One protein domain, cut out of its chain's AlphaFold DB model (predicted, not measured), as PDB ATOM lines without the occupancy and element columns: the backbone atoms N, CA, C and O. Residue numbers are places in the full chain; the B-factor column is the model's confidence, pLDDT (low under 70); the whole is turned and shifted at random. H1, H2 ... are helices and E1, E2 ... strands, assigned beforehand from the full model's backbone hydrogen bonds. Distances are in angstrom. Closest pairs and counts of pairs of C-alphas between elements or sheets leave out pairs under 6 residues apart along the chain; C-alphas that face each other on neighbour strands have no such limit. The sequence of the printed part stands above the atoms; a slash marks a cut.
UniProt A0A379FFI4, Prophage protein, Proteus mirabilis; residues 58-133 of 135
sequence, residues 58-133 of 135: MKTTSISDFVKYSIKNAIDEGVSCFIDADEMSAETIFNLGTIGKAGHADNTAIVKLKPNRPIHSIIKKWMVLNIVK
ATOM      1  N   MET A  58      86.429 -20.022  31.259       86.12
ATOM      2  CA  MET A  58      87.300 -19.436  30.243       86.12
ATOM      3  C   MET A  58      88.457 -20.381  29.941       86.12
ATOM      4  O   MET A  58      89.284 -20.644  30.806       86.12
ATOM      5  N   LYS A  59      88.576 -20.820  28.686       89.00
ATOM      6  CA  LYS A  59      89.732 -21.578  28.190       89.00
ATOM      7  C   LYS A  59      90.519 -20.721  27.216       89.00
ATOM      8  O   LYS A  59      89.973 -20.266  26.214       89.00
ATOM      9  N   THR A  60      91.796 -20.497  27.498       86.06
ATOM     10  CA  THR A  60      92.660 -19.695  26.627       86.06
ATOM     11  C   THR A  60      94.055 -20.293  26.494       86.06
ATOM     12  O   THR A  60      94.524 -21.047  27.342       86.06
ATOM     13  N   THR A  61      94.740 -19.941  25.411       85.25
ATOM     14  CA  THR A  61      96.175 -20.200  25.224       85.25
ATOM     15  C   THR A  61      97.012 -18.936  25.441       85.25
ATOM     16  O   THR A  61      98.231 -18.974  25.311       85.25
ATOM     17  N   SER A  62      96.373 -17.794  25.716       82.81
ATOM     18  CA  SER A  62      97.007 -16.488  25.900       82.81
ATOM     19  C   SER A  62      97.089 -16.146  27.385       82.81
ATOM     20  O   SER A  62      96.070 -15.985  28.059       82.81
ATOM     21  N   ILE A  63      98.313 -15.992  27.894       82.56
ATOM     22  CA  ILE A  63      98.558 -15.605  29.292       82.56
ATOM     23  C   ILE A  63      97.992 -14.205  29.567       82.56
ATOM     24  O   ILE A  63      97.411 -13.964  30.621       82.56
ATOM     25  N   SER A  64      98.126 -13.275  28.619       82.12
ATOM     26  CA  SER A  64      97.657 -11.897  28.794       82.12
ATOM     27  C   SER A  64      96.143 -11.818  28.975       82.12
ATOM     28  O   SER A  64      95.671 -11.058  29.819       82.12
ATOM     29  N   ASP A  65      95.387 -12.618  28.226       82.25
ATOM     30  CA  ASP A  65      93.927 -12.651  28.348       82.25
ATOM     31  C   ASP A  65      93.497 -13.374  29.623       82.25
ATOM     32  O   ASP A  65      92.578 -12.920  30.303       82.25
ATOM     33  N   PHE A  66      94.231 -14.422  30.013       85.00
ATOM     34  CA  PHE A  66      94.041 -15.096  31.294       85.00
ATOM     35  C   PHE A  66      94.202 -14.155  32.489       85.00
ATOM     36  O   PHE A  66      93.350 -14.137  33.376       85.00
ATOM     37  N   VAL A  67      95.250 -13.331  32.495       83.25
ATOM     38  CA  VAL A  67      95.494 -12.355  33.566       83.25
ATOM     39  C   VAL A  67      94.411 -11.279  33.582       83.25
ATOM     40  O   VAL A  67      93.862 -10.992  34.641       83.25
ATOM     41  N   LYS A  68      94.047 -10.714  32.422       85.88
ATOM     42  CA  LYS A  68      92.977  -9.703  32.334       85.88
ATOM     43  C   LYS A  68      91.645 -10.238  32.849       85.88
ATOM     44  O   LYS A  68      90.965  -9.557  33.610       85.88
ATOM     45  N   TYR A  69      91.282 -11.452  32.443       85.25
ATOM     46  CA  TYR A  69      90.066 -12.101  32.913       85.25
ATOM     47  C   TYR A  69      90.138 -12.408  34.407       85.25
ATOM     48  O   TYR A  69      89.165 -12.171  35.116       85.25
ATOM     49  N   SER A  70      91.288 -12.874  34.897       84.19
ATOM     50  CA  SER A  70      91.456 -13.180  36.316       84.19
ATOM     51  C   SER A  70      91.334 -11.934  37.181       84.19
ATOM     52  O   SER A  70      90.579 -11.948  38.139       84.19
ATOM     53  N   ILE A  71      91.973 -10.824  36.804       83.06
ATOM     54  CA  ILE A  71      91.842  -9.545  37.518       83.06
ATOM     55  C   ILE A  71      90.396  -9.040  37.475       83.06
ATOM     56  O   ILE A  71      89.883  -8.560  38.479       83.06
ATOM     57  N   LYS A  72      89.718  -9.166  36.327       82.69
ATOM     58  CA  LYS A  72      88.325  -8.730  36.182       82.69
ATOM     59  C   LYS A  72      87.359  -9.533  37.057       82.69
ATOM     60  O   LYS A  72      86.375  -8.967  37.507       82.69
ATOM     61  N   ASN A  73      87.600 -10.829  37.248       78.44
ATOM     62  CA  ASN A  73      86.702 -11.707  38.003       78.44
ATOM     63  C   ASN A  73      87.154 -11.948  39.451       78.44
ATOM     64  O   ASN A  73      86.391 -12.510  40.228       78.44
ATOM     65  N   ALA A  74      88.351 -11.503  39.838       72.88
ATOM     66  CA  ALA A  74      88.858 -11.579  41.207       72.88
ATOM     67  C   ALA A  74      88.337 -10.431  42.091       72.88
ATOM     68  O   ALA A  74      89.105  -9.766  42.780       72.88
ATOM     69  N   ILE A  75      87.033 -10.160  42.010       65.50
ATOM     70  CA  ILE A  75      86.372  -9.088  42.766       65.50
ATOM     71  C   ILE A  75      86.012  -9.565  44.184       65.50
ATOM     72  O   ILE A  75      85.998  -8.756  45.107       65.50
ATOM     73  N   ASP A  76      85.770 -10.867  44.359       64.00
ATOM     74  CA  ASP A  76      85.318 -11.467  45.617       64.00
ATOM     75  C   ASP A  76      86.431 -12.207  46.377       64.00
ATOM     76  O   ASP A  76      87.434 -12.652  45.812       64.00
ATOM     77  N   GLU A  77      86.231 -12.373  47.687       65.00
ATOM     78  CA  GLU A  77      87.069 -13.225  48.529       65.00
ATOM     79  C   GLU A  77      86.900 -14.708  48.152       65.00
ATOM     80  O   GLU A  77      85.791 -15.196  47.928       65.00
ATOM     81  N   GLY A  78      88.006 -15.458  48.126       73.19
ATOM     82  CA  GLY A  78      87.986 -16.888  47.796       73.19
ATOM     83  C   GLY A  78      88.335 -17.215  46.346       73.19
ATOM     84  O   GLY A  78      87.815 -18.177  45.782       73.19
ATOM     85  N   VAL A  79      89.241 -16.436  45.760       81.44
ATOM     86  CA  VAL A  79      89.896 -16.755  44.490       81.44
ATOM     87  C   VAL A  79      91.177 -17.525  44.781       81.44
ATOM     88  O   VAL A  79      91.970 -17.136  45.636       81.44
ATOM     89  N   SER A  80      91.415 -18.619  44.070       82.31
ATOM     90  CA  SER A  80      92.669 -19.371  44.156       82.31
ATOM     91  C   SER A  80      93.151 -19.750  42.769       82.31
ATOM     92  O   SER A  80      92.366 -20.188  41.934       82.31
ATOM     93  N   CYS A  81      94.446 -19.564  42.528       83.81
ATOM     94  CA  CYS A  81      95.098 -19.926  41.278       83.81
ATOM     95  C   CYS A  81      96.091 -21.059  41.534       83.81
ATOM     96  O   CYS A  81      96.987 -20.940  42.370       83.81
ATOM     97  N   PHE A  82      95.912 -22.149  40.801       85.12
ATOM     98  CA  PHE A  82      96.742 -23.339  40.820       85.12
ATOM     99  C   PHE A  82      97.577 -23.381  39.547       85.12
ATOM    100  O   PHE A  82      97.103 -23.052  38.460       85.12
ATOM    101  N   ILE A  83      98.841 -23.765  39.682       82.06
ATOM    102  CA  ILE A  83      99.793 -23.780  38.573       82.06
ATOM    103  C   ILE A  83     100.394 -25.172  38.484       82.06
ATOM    104  O   ILE A  83     100.977 -25.661  39.449       82.06
ATOM    105  N   ASP A  84     100.295 -25.759  37.298       82.69
ATOM    106  CA  ASP A  84     100.988 -26.980  36.927       82.69
ATOM    107  C   ASP A  84     102.128 -26.621  35.965       82.69
ATOM    108  O   ASP A  84     101.923 -26.215  34.814       82.69
ATOM    109  N   ALA A  85     103.356 -26.709  36.475       75.50
ATOM    110  CA  ALA A  85     104.554 -26.375  35.719       75.50
ATOM    111  C   ALA A  85     104.962 -27.470  34.720       75.50
ATOM    112  O   ALA A  85     105.669 -27.145  33.759       75.50
ATOM    113  N   ASP A  86     104.529 -28.713  34.938       76.25
ATOM    114  CA  ASP A  86     104.843 -29.858  34.083       76.25
ATOM    115  C   ASP A  86     103.933 -29.845  32.850       76.25
ATOM    116  O   ASP A  86     104.412 -29.945  31.719       76.25
ATOM    117  N   GLU A  87     102.640 -29.579  33.049       76.50
ATOM    118  CA  GLU A  87     101.653 -29.434  31.968       76.50
ATOM    119  C   GLU A  87     101.617 -28.028  31.337       76.50
ATOM    120  O   GLU A  87     100.880 -27.788  30.374       76.50
ATOM    121  N   MET A  88     102.420 -27.087  31.854       82.19
ATOM    122  CA  MET A  88     102.425 -25.671  31.454       82.19
ATOM    123  C   MET A  88     101.013 -25.062  31.434       82.19
ATOM    124  O   MET A  88     100.624 -24.358  30.489       82.19
ATOM    125  N   SER A  89     100.250 -25.336  32.490       83.00
ATOM    126  CA  SER A  89      98.888 -24.847  32.667       83.00
ATOM    127  C   SER A  89      98.704 -24.108  33.984       83.00
ATOM    128  O   SER A  89      99.373 -24.390  34.974       83.00
ATOM    129  N   ALA A  90      97.776 -23.158  33.998       84.69
ATOM    130  CA  ALA A  90      97.299 -22.541  35.227       84.69
ATOM    131  C   ALA A  90      95.772 -22.505  35.233       84.69
ATOM    132  O   ALA A  90      95.145 -22.241  34.204       84.69
ATOM    133  N   GLU A  91      95.193 -22.772  36.395       87.94
ATOM    134  CA  GLU A  91      93.757 -22.798  36.629       87.94
ATOM    135  C   GLU A  91      93.412 -21.876  37.796       87.94
ATOM    136  O   GLU A  91      93.897 -22.058  38.909       87.94
ATOM    137  N   THR A  92      92.566 -20.880  37.546       86.19
ATOM    138  CA  THR A  92      92.022 -20.000  38.581       86.19
ATOM    139  C   THR A  92      90.571 -20.365  38.846       86.19
ATOM    140  O   THR A  92      89.762 -20.400  37.922       86.19
ATOM    141  N   ILE A  93      90.236 -20.566  40.116       86.75
ATOM    142  CA  ILE A  93      88.879 -20.775  40.615       86.75
ATOM    143  C   ILE A  93      88.479 -19.515  41.380       86.75
ATOM    144  O   ILE A  93      89.170 -19.136  42.324       86.75
ATOM    145  N   PHE A  94      87.397 -18.844  40.977       83.31
ATOM    146  CA  PHE A  94      87.064 -17.507  41.500       83.31
ATOM    147  C   PHE A  94      86.139 -17.510  42.715       83.31
ATOM    148  O   PHE A  94      86.168 -16.583  43.510       83.31
ATOM    149  N   ASN A  95      85.314 -18.538  42.869       81.94
ATOM    150  CA  ASN A  95      84.294 -18.611  43.911       81.94
ATOM    151  C   ASN A  95      84.488 -19.842  44.801       81.94
ATOM    152  O   ASN A  95      83.538 -20.563  45.118       81.94
ATOM    153  N   LEU A  96      85.741 -20.092  45.179       81.94
ATOM    154  CA  LEU A  96      86.123 -21.169  46.085       81.94
ATOM    155  C   LEU A  96      85.663 -20.880  47.524       81.94
ATOM    156  O   LEU A  96      85.391 -21.808  48.281       81.94
ATOM    157  N   GLY A  97      85.528 -19.601  47.889       78.44
ATOM    158  CA  GLY A  97      85.218 -19.164  49.252       78.44
ATOM    159  C   GLY A  97      86.419 -19.291  50.196       78.44
ATOM    160  O   GLY A  97      87.572 -19.244  49.773       78.44
ATOM    161  N   THR A  98      86.156 -19.442  51.494       77.38
ATOM    162  CA  THR A  98      87.190 -19.607  52.535       77.38
ATOM    163  C   THR A  98      87.095 -20.987  53.182       77.38
ATOM    164  O   THR A  98      86.076 -21.663  53.065       77.38
ATOM    165  N   ILE A  99      88.125 -21.404  53.929       77.25
ATOM    166  CA  ILE A  99      88.135 -22.706  54.629       77.25
ATOM    167  C   ILE A  99      86.914 -22.860  55.558       77.25
ATOM    168  O   ILE A  99      86.361 -23.948  55.675       77.25
ATOM    169  N   GLY A 100      86.463 -21.772  56.195       75.50
ATOM    170  CA  GLY A 100      85.289 -21.783  57.077       75.50
ATOM    171  C   GLY A 100      83.942 -21.630  56.362       75.50
ATOM    172  O   GLY A 100      82.909 -21.978  56.931       75.50
ATOM    173  N   LYS A 101      83.929 -21.104  55.132       78.19
ATOM    174  CA  LYS A 101      82.731 -20.924  54.301       78.19
ATOM    175  C   LYS A 101      83.074 -21.270  52.858       78.19
ATOM    176  O   LYS A 101      83.457 -20.393  52.080       78.19
ATOM    177  N   ALA A 102      82.955 -22.554  52.535       80.12
ATOM    178  CA  ALA A 102      83.197 -23.051  51.191       80.12
ATOM    179  C   ALA A 102      82.196 -22.433  50.205       80.12
ATOM    180  O   ALA A 102      80.991 -22.388  50.456       80.12
ATOM    181  N   GLY A 103      82.725 -21.943  49.092       80.94
ATOM    182  CA  GLY A 103      81.957 -21.507  47.940       80.94
ATOM    183  C   GLY A 103      81.631 -22.672  47.007       80.94
ATOM    184  O   GLY A 103      81.807 -23.844  47.338       80.94
ATOM    185  N   HIS A 104      81.135 -22.343  45.819       81.12
ATOM    186  CA  HIS A 104      80.687 -23.338  44.847       81.12
ATOM    187  C   HIS A 104      81.734 -23.730  43.803       81.12
ATOM    188  O   HIS A 104      81.528 -24.739  43.133       81.12
ATOM    189  N   ALA A 105      82.816 -22.960  43.660       82.25
ATOM    190  CA  ALA A 105      83.912 -23.241  42.732       82.25
ATOM    191  C   ALA A 105      83.474 -23.484  41.268       82.25
ATOM    192  O   ALA A 105      84.093 -24.261  40.549       82.25
ATOM    193  N   ASP A 106      82.388 -22.850  40.822       84.06
ATOM    194  CA  ASP A 106      81.792 -23.054  39.494       84.06
ATOM    195  C   ASP A 106      82.195 -22.006  38.443       84.06
ATOM    196  O   ASP A 106      81.780 -22.110  37.287       84.06
ATOM    197  N   ASN A 107      82.990 -21.007  38.831       84.00
ATOM    198  CA  ASN A 107      83.610 -20.063  37.913       84.00
ATOM    199  C   ASN A 107      85.109 -20.351  37.822       84.00
ATOM    200  O   ASN A 107      85.845 -20.149  38.795       84.00
ATOM    201  N   THR A 108      85.550 -20.802  36.649       87.75
ATOM    202  CA  THR A 108      86.921 -21.247  36.410       87.75
ATOM    203  C   THR A 108      87.530 -20.590  35.175       87.75
ATOM    204  O   THR A 108      86.878 -20.296  34.171       87.75
ATOM    205  N   ALA A 109      88.831 -20.343  35.240       88.12
ATOM    206  CA  ALA A 109      89.637 -19.943  34.101       88.12
ATOM    207  C   ALA A 109      90.820 -20.889  33.985       88.12
ATOM    208  O   ALA A 109      91.534 -21.094  34.957       88.12
ATOM    209  N   ILE A 110      91.061 -21.410  32.790       88.81
ATOM    210  CA  ILE A 110      92.164 -22.315  32.494       88.81
ATOM    211  C   ILE A 110      92.975 -21.714  31.352       88.81
ATOM    212  O   ILE A 110      92.455 -21.420  30.268       88.81
ATOM    213  N   VAL A 111      94.275 -21.562  31.582       86.81
ATOM    214  CA  VAL A 111      95.251 -21.318  30.526       86.81
ATOM    215  C   VAL A 111      96.085 -22.571  30.328       86.81
ATOM    216  O   VAL A 111      96.734 -23.039  31.257       86.81
ATOM    217  N   LYS A 112      96.076 -23.115  29.108       86.38
ATOM    218  CA  LYS A 112      96.964 -24.216  28.719       86.38
ATOM    219  C   LYS A 112      97.828 -23.768  27.555       86.38
ATOM    220  O   LYS A 112      97.325 -23.395  26.494       86.38
ATOM    221  N   LEU A 113      99.138 -23.771  27.765       79.06
ATOM    222  CA  LEU A 113     100.098 -23.365  26.750       79.06
ATOM    223  C   LEU A 113     100.533 -24.577  25.934       79.06
ATOM    224  O   LEU A 113     100.623 -25.692  26.440       79.06
ATOM    225  N   LYS A 114     100.843 -24.358  24.653       73.38
ATOM    226  CA  LYS A 114     101.561 -25.378  23.886       73.38
ATOM    227  C   LYS A 114     102.981 -25.487  24.454       73.38
ATOM    228  O   LYS A 114     103.599 -24.436  24.662       73.38
ATOM    229  N   PRO A 115     103.511 -26.701  24.676       61.09
ATOM    230  CA  PRO A 115     104.855 -26.903  25.201       61.09
ATOM    231  C   PRO A 115     105.906 -26.494  24.161       61.09
ATOM    232  O   PRO A 115     106.483 -27.313  23.456       61.09
ATOM    233  N   ASN A 116     106.156 -25.188  24.065       54.44
ATOM    234  CA  ASN A 116     107.265 -24.617  23.320       54.44
ATOM    235  C   ASN A 116     108.316 -24.145  24.335       54.44
ATOM    236  O   ASN A 116     108.053 -23.353  25.242       54.44
ATOM    237  N   ARG A 117     109.525 -24.685  24.177       50.50
ATOM    238  CA  ARG A 117     110.615 -24.755  25.162       50.50
ATOM    239  C   ARG A 117     111.200 -23.433  25.733       50.50
ATOM    240  O   ARG A 117     111.963 -23.560  26.686       50.50
ATOM    241  N   PRO A 118     110.880 -22.186  25.307       53.47
ATOM    242  CA  PRO A 118     111.387 -20.987  25.994       53.47
ATOM    243  C   PRO A 118     110.435 -20.339  27.021       53.47
ATOM    244  O   PRO A 118     110.800 -19.319  27.596       53.47
ATOM    245  N   ILE A 119     109.229 -20.868  27.272       56.09
ATOM    246  CA  ILE A 119     108.238 -20.179  28.136       56.09
ATOM    247  C   ILE A 119     108.344 -20.596  29.621       56.09
ATOM    248  O   ILE A 119     107.993 -19.819  30.510       56.09
ATOM    249  N   HIS A 120     108.920 -21.768  29.922       52.72
ATOM    250  CA  HIS A 120     109.098 -22.262  31.299       52.72
ATOM    251  C   HIS A 120     109.932 -21.305  32.178       52.72
ATOM    252  O   HIS A 120     109.624 -21.096  33.352       52.72
ATOM    253  N   SER A 121     110.964 -20.663  31.612       50.44
ATOM    254  CA  SER A 121     111.794 -19.688  32.335       50.44
ATOM    255  C   SER A 121     111.060 -18.370  32.605       50.44
ATOM    256  O   SER A 121     111.296 -17.738  33.635       50.44
ATOM    257  N   ILE A 122     110.143 -17.973  31.720       59.06
ATOM    258  CA  ILE A 122     109.355 -16.743  31.849       59.06
ATOM    259  C   ILE A 122     108.297 -16.912  32.939       59.06
ATOM    260  O   ILE A 122     108.175 -16.032  33.787       59.06
ATOM    261  N   ILE A 123     107.609 -18.057  32.986       58.94
ATOM    262  CA  ILE A 123     106.601 -18.342  34.019       58.94
ATOM    263  C   ILE A 123     107.255 -18.389  35.406       58.94
ATOM    264  O   ILE A 123     106.808 -17.681  36.306       58.94
ATOM    265  N   LYS A 124     108.381 -19.105  35.570       54.50
ATOM    266  CA  LYS A 124     109.139 -19.117  36.839       54.50
ATOM    267  C   LYS A 124     109.627 -17.727  37.260       54.50
ATOM    268  O   LYS A 124     109.532 -17.372  38.431       54.50
ATOM    269  N   LYS A 125     110.142 -16.921  36.323       49.19
ATOM    270  CA  LYS A 125     110.659 -15.575  36.626       49.19
ATOM    271  C   LYS A 125     109.546 -14.591  37.000       49.19
ATOM    272  O   LYS A 125     109.758 -13.736  37.857       49.19
ATOM    273  N   TRP A 126     108.367 -14.717  36.394       54.28
ATOM    274  CA  TRP A 126     107.203 -13.885  36.710       54.28
ATOM    275  C   TRP A 126     106.554 -14.281  38.051       54.28
ATOM    276  O   TRP A 126     106.095 -13.415  38.793       54.28
ATOM    277  N   MET A 127     106.609 -15.572  38.404       51.53
ATOM    278  CA  MET A 127     106.114 -16.143  39.665       51.53
ATOM    279  C   MET A 127     106.825 -15.571  40.903       51.53
ATOM    280  O   MET A 127     106.168 -15.185  41.866       51.53
ATOM    281  N   VAL A 128     108.156 -15.440  40.857       52.53
ATOM    282  CA  VAL A 128     108.944 -14.889  41.978       52.53
ATOM    283  C   VAL A 128     108.687 -13.391  42.173       52.53
ATOM    284  O   VAL A 128     108.711 -12.904  43.300       52.53
ATOM    285  N   LEU A 129     108.432 -12.646  41.094       49.59
ATOM    286  CA  LEU A 129     108.372 -11.186  41.172       49.59
ATOM    287  C   LEU A 129     107.014 -10.636  41.636       49.59
ATOM    288  O   LEU A 129     106.998  -9.564  42.236       49.59
ATOM    289  N   ASN A 130     105.902 -11.331  41.359       49.44
ATOM    290  CA  ASN A 130     104.551 -10.778  41.558       49.44
ATOM    291  C   ASN A 130     103.734 -11.426  42.686       49.44
ATOM    292  O   ASN A 130     102.828 -10.772  43.191       49.44
ATOM    293  N   ILE A 131     104.054 -12.650  43.125       48.72
ATOM    294  CA  ILE A 131     103.363 -13.272  44.273       48.72
ATOM    295  C   ILE A 131     104.016 -12.852  45.603       48.72
ATOM    296  O   ILE A 131     103.320 -12.646  46.587       48.72
ATOM    297  N   VAL A 132     105.338 -12.629  45.630       47.41
ATOM    298  CA  VAL A 132     106.062 -12.214  46.853       47.41
ATOM    299  C   VAL A 132     105.898 -10.720  47.166       47.41
ATOM    300  O   VAL A 132     106.066 -10.316  48.307       47.41
ATOM    301  N   LYS A 133     105.558  -9.878  46.180       43.25
ATOM    302  CA  LYS A 133     105.442  -8.421  46.380       43.25
ATOM    303  C   LYS A 133     104.082  -7.934  46.896       43.25
ATOM    304  O   LYS A 133     103.968  -6.748  47.180       43.25
TER     305      LYS A 133
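Overview. This is residues 58 to 133 of the 135 residues of the protein "Prophage protein" of Proteus mirabilis (UniProt A0A379FFI4). A small sheet of four strands has one helix, H1, packed lengthwise on one face, over E4, while the other face has no named helix on it. A second helix, H2, is off the sheet, reached by a link from the end of E4, and its last residues 128 to 130 stick out with the tail 131 to 133; the long link between E3 and E4 loops out at the opposite end of the sheet. The printed part has 76 residues, with two named helices and four named strands in the order E1 H1 E2 E3 E4 H2. The sheet is mixed, in the order E1 E4 E3 E2, and the class is mixed, helices and strands. The whole is compact, with a radius of gyration of the C-alphas of 13.1 A and spans of 40 by 27 by 22 A.

Arrangement. Start at the inner strands E4, residues 108 to 112, and E3, residues 89 to 93: this hairpin is antiparallel at 174 degrees, and N 109 and O 92 are 2.8 A apart, within hydrogen-bond range. Beside E3, look for the edge strand E2, residues 80 to 84, antiparallel at 164 degrees in a second hairpin, with N 82 and O 91 2.8 A apart. E2, E3 and E4 form a meander, each strand the antiparallel neighbour of the one before. Beside E4, the edge strand E1, residues 58 to 60, is parallel at 11 degrees, with N 110 and O 58 2.8 A apart. H1, residues 63 to 73, is on the sheet at a height over the sheet of 9.1 A, over E4 and along the strands at 6 degrees to E4 on the local plane; their closest C-alphas, of Phe 66 and Val 111, are 6.4 A apart. This gives two layers, a helix on one face of a sheet. E1, H1 and E2 form a split strand-helix-strand unit, two strands running the same way with E4 and E3 between them, and its crossover is right-handed. H2, residues 120 to 130, is not on the sheet and is apart from H1. Every O i to N i+4 pair is within hydrogen-bond range in H1, and 6 of 7 in H2.

Along the chain. Find C-alpha 58 at (87.300, -19.436, 30.243), where E1 begins; it spans 6.5 A. From C-alpha 63 at (98.558, -15.605, 29.292), H1 runs 15.2 A. E2 and E3 each span 13.4 A, and E4 13.0 A. H2 runs 16.1 A to C-alpha 130 at (104.551, -10.778, 41.558).

Size, cuts and confidence. The C-alphas farthest apart, of Gly 100 and Arg 117, are 40.9 A apart. The printed part has no cut. The link from E3 to E4, residues 94 to 107, is long. Look for low confidence, pLDDT under 70, at residues 75 to 77 and 115 to 133.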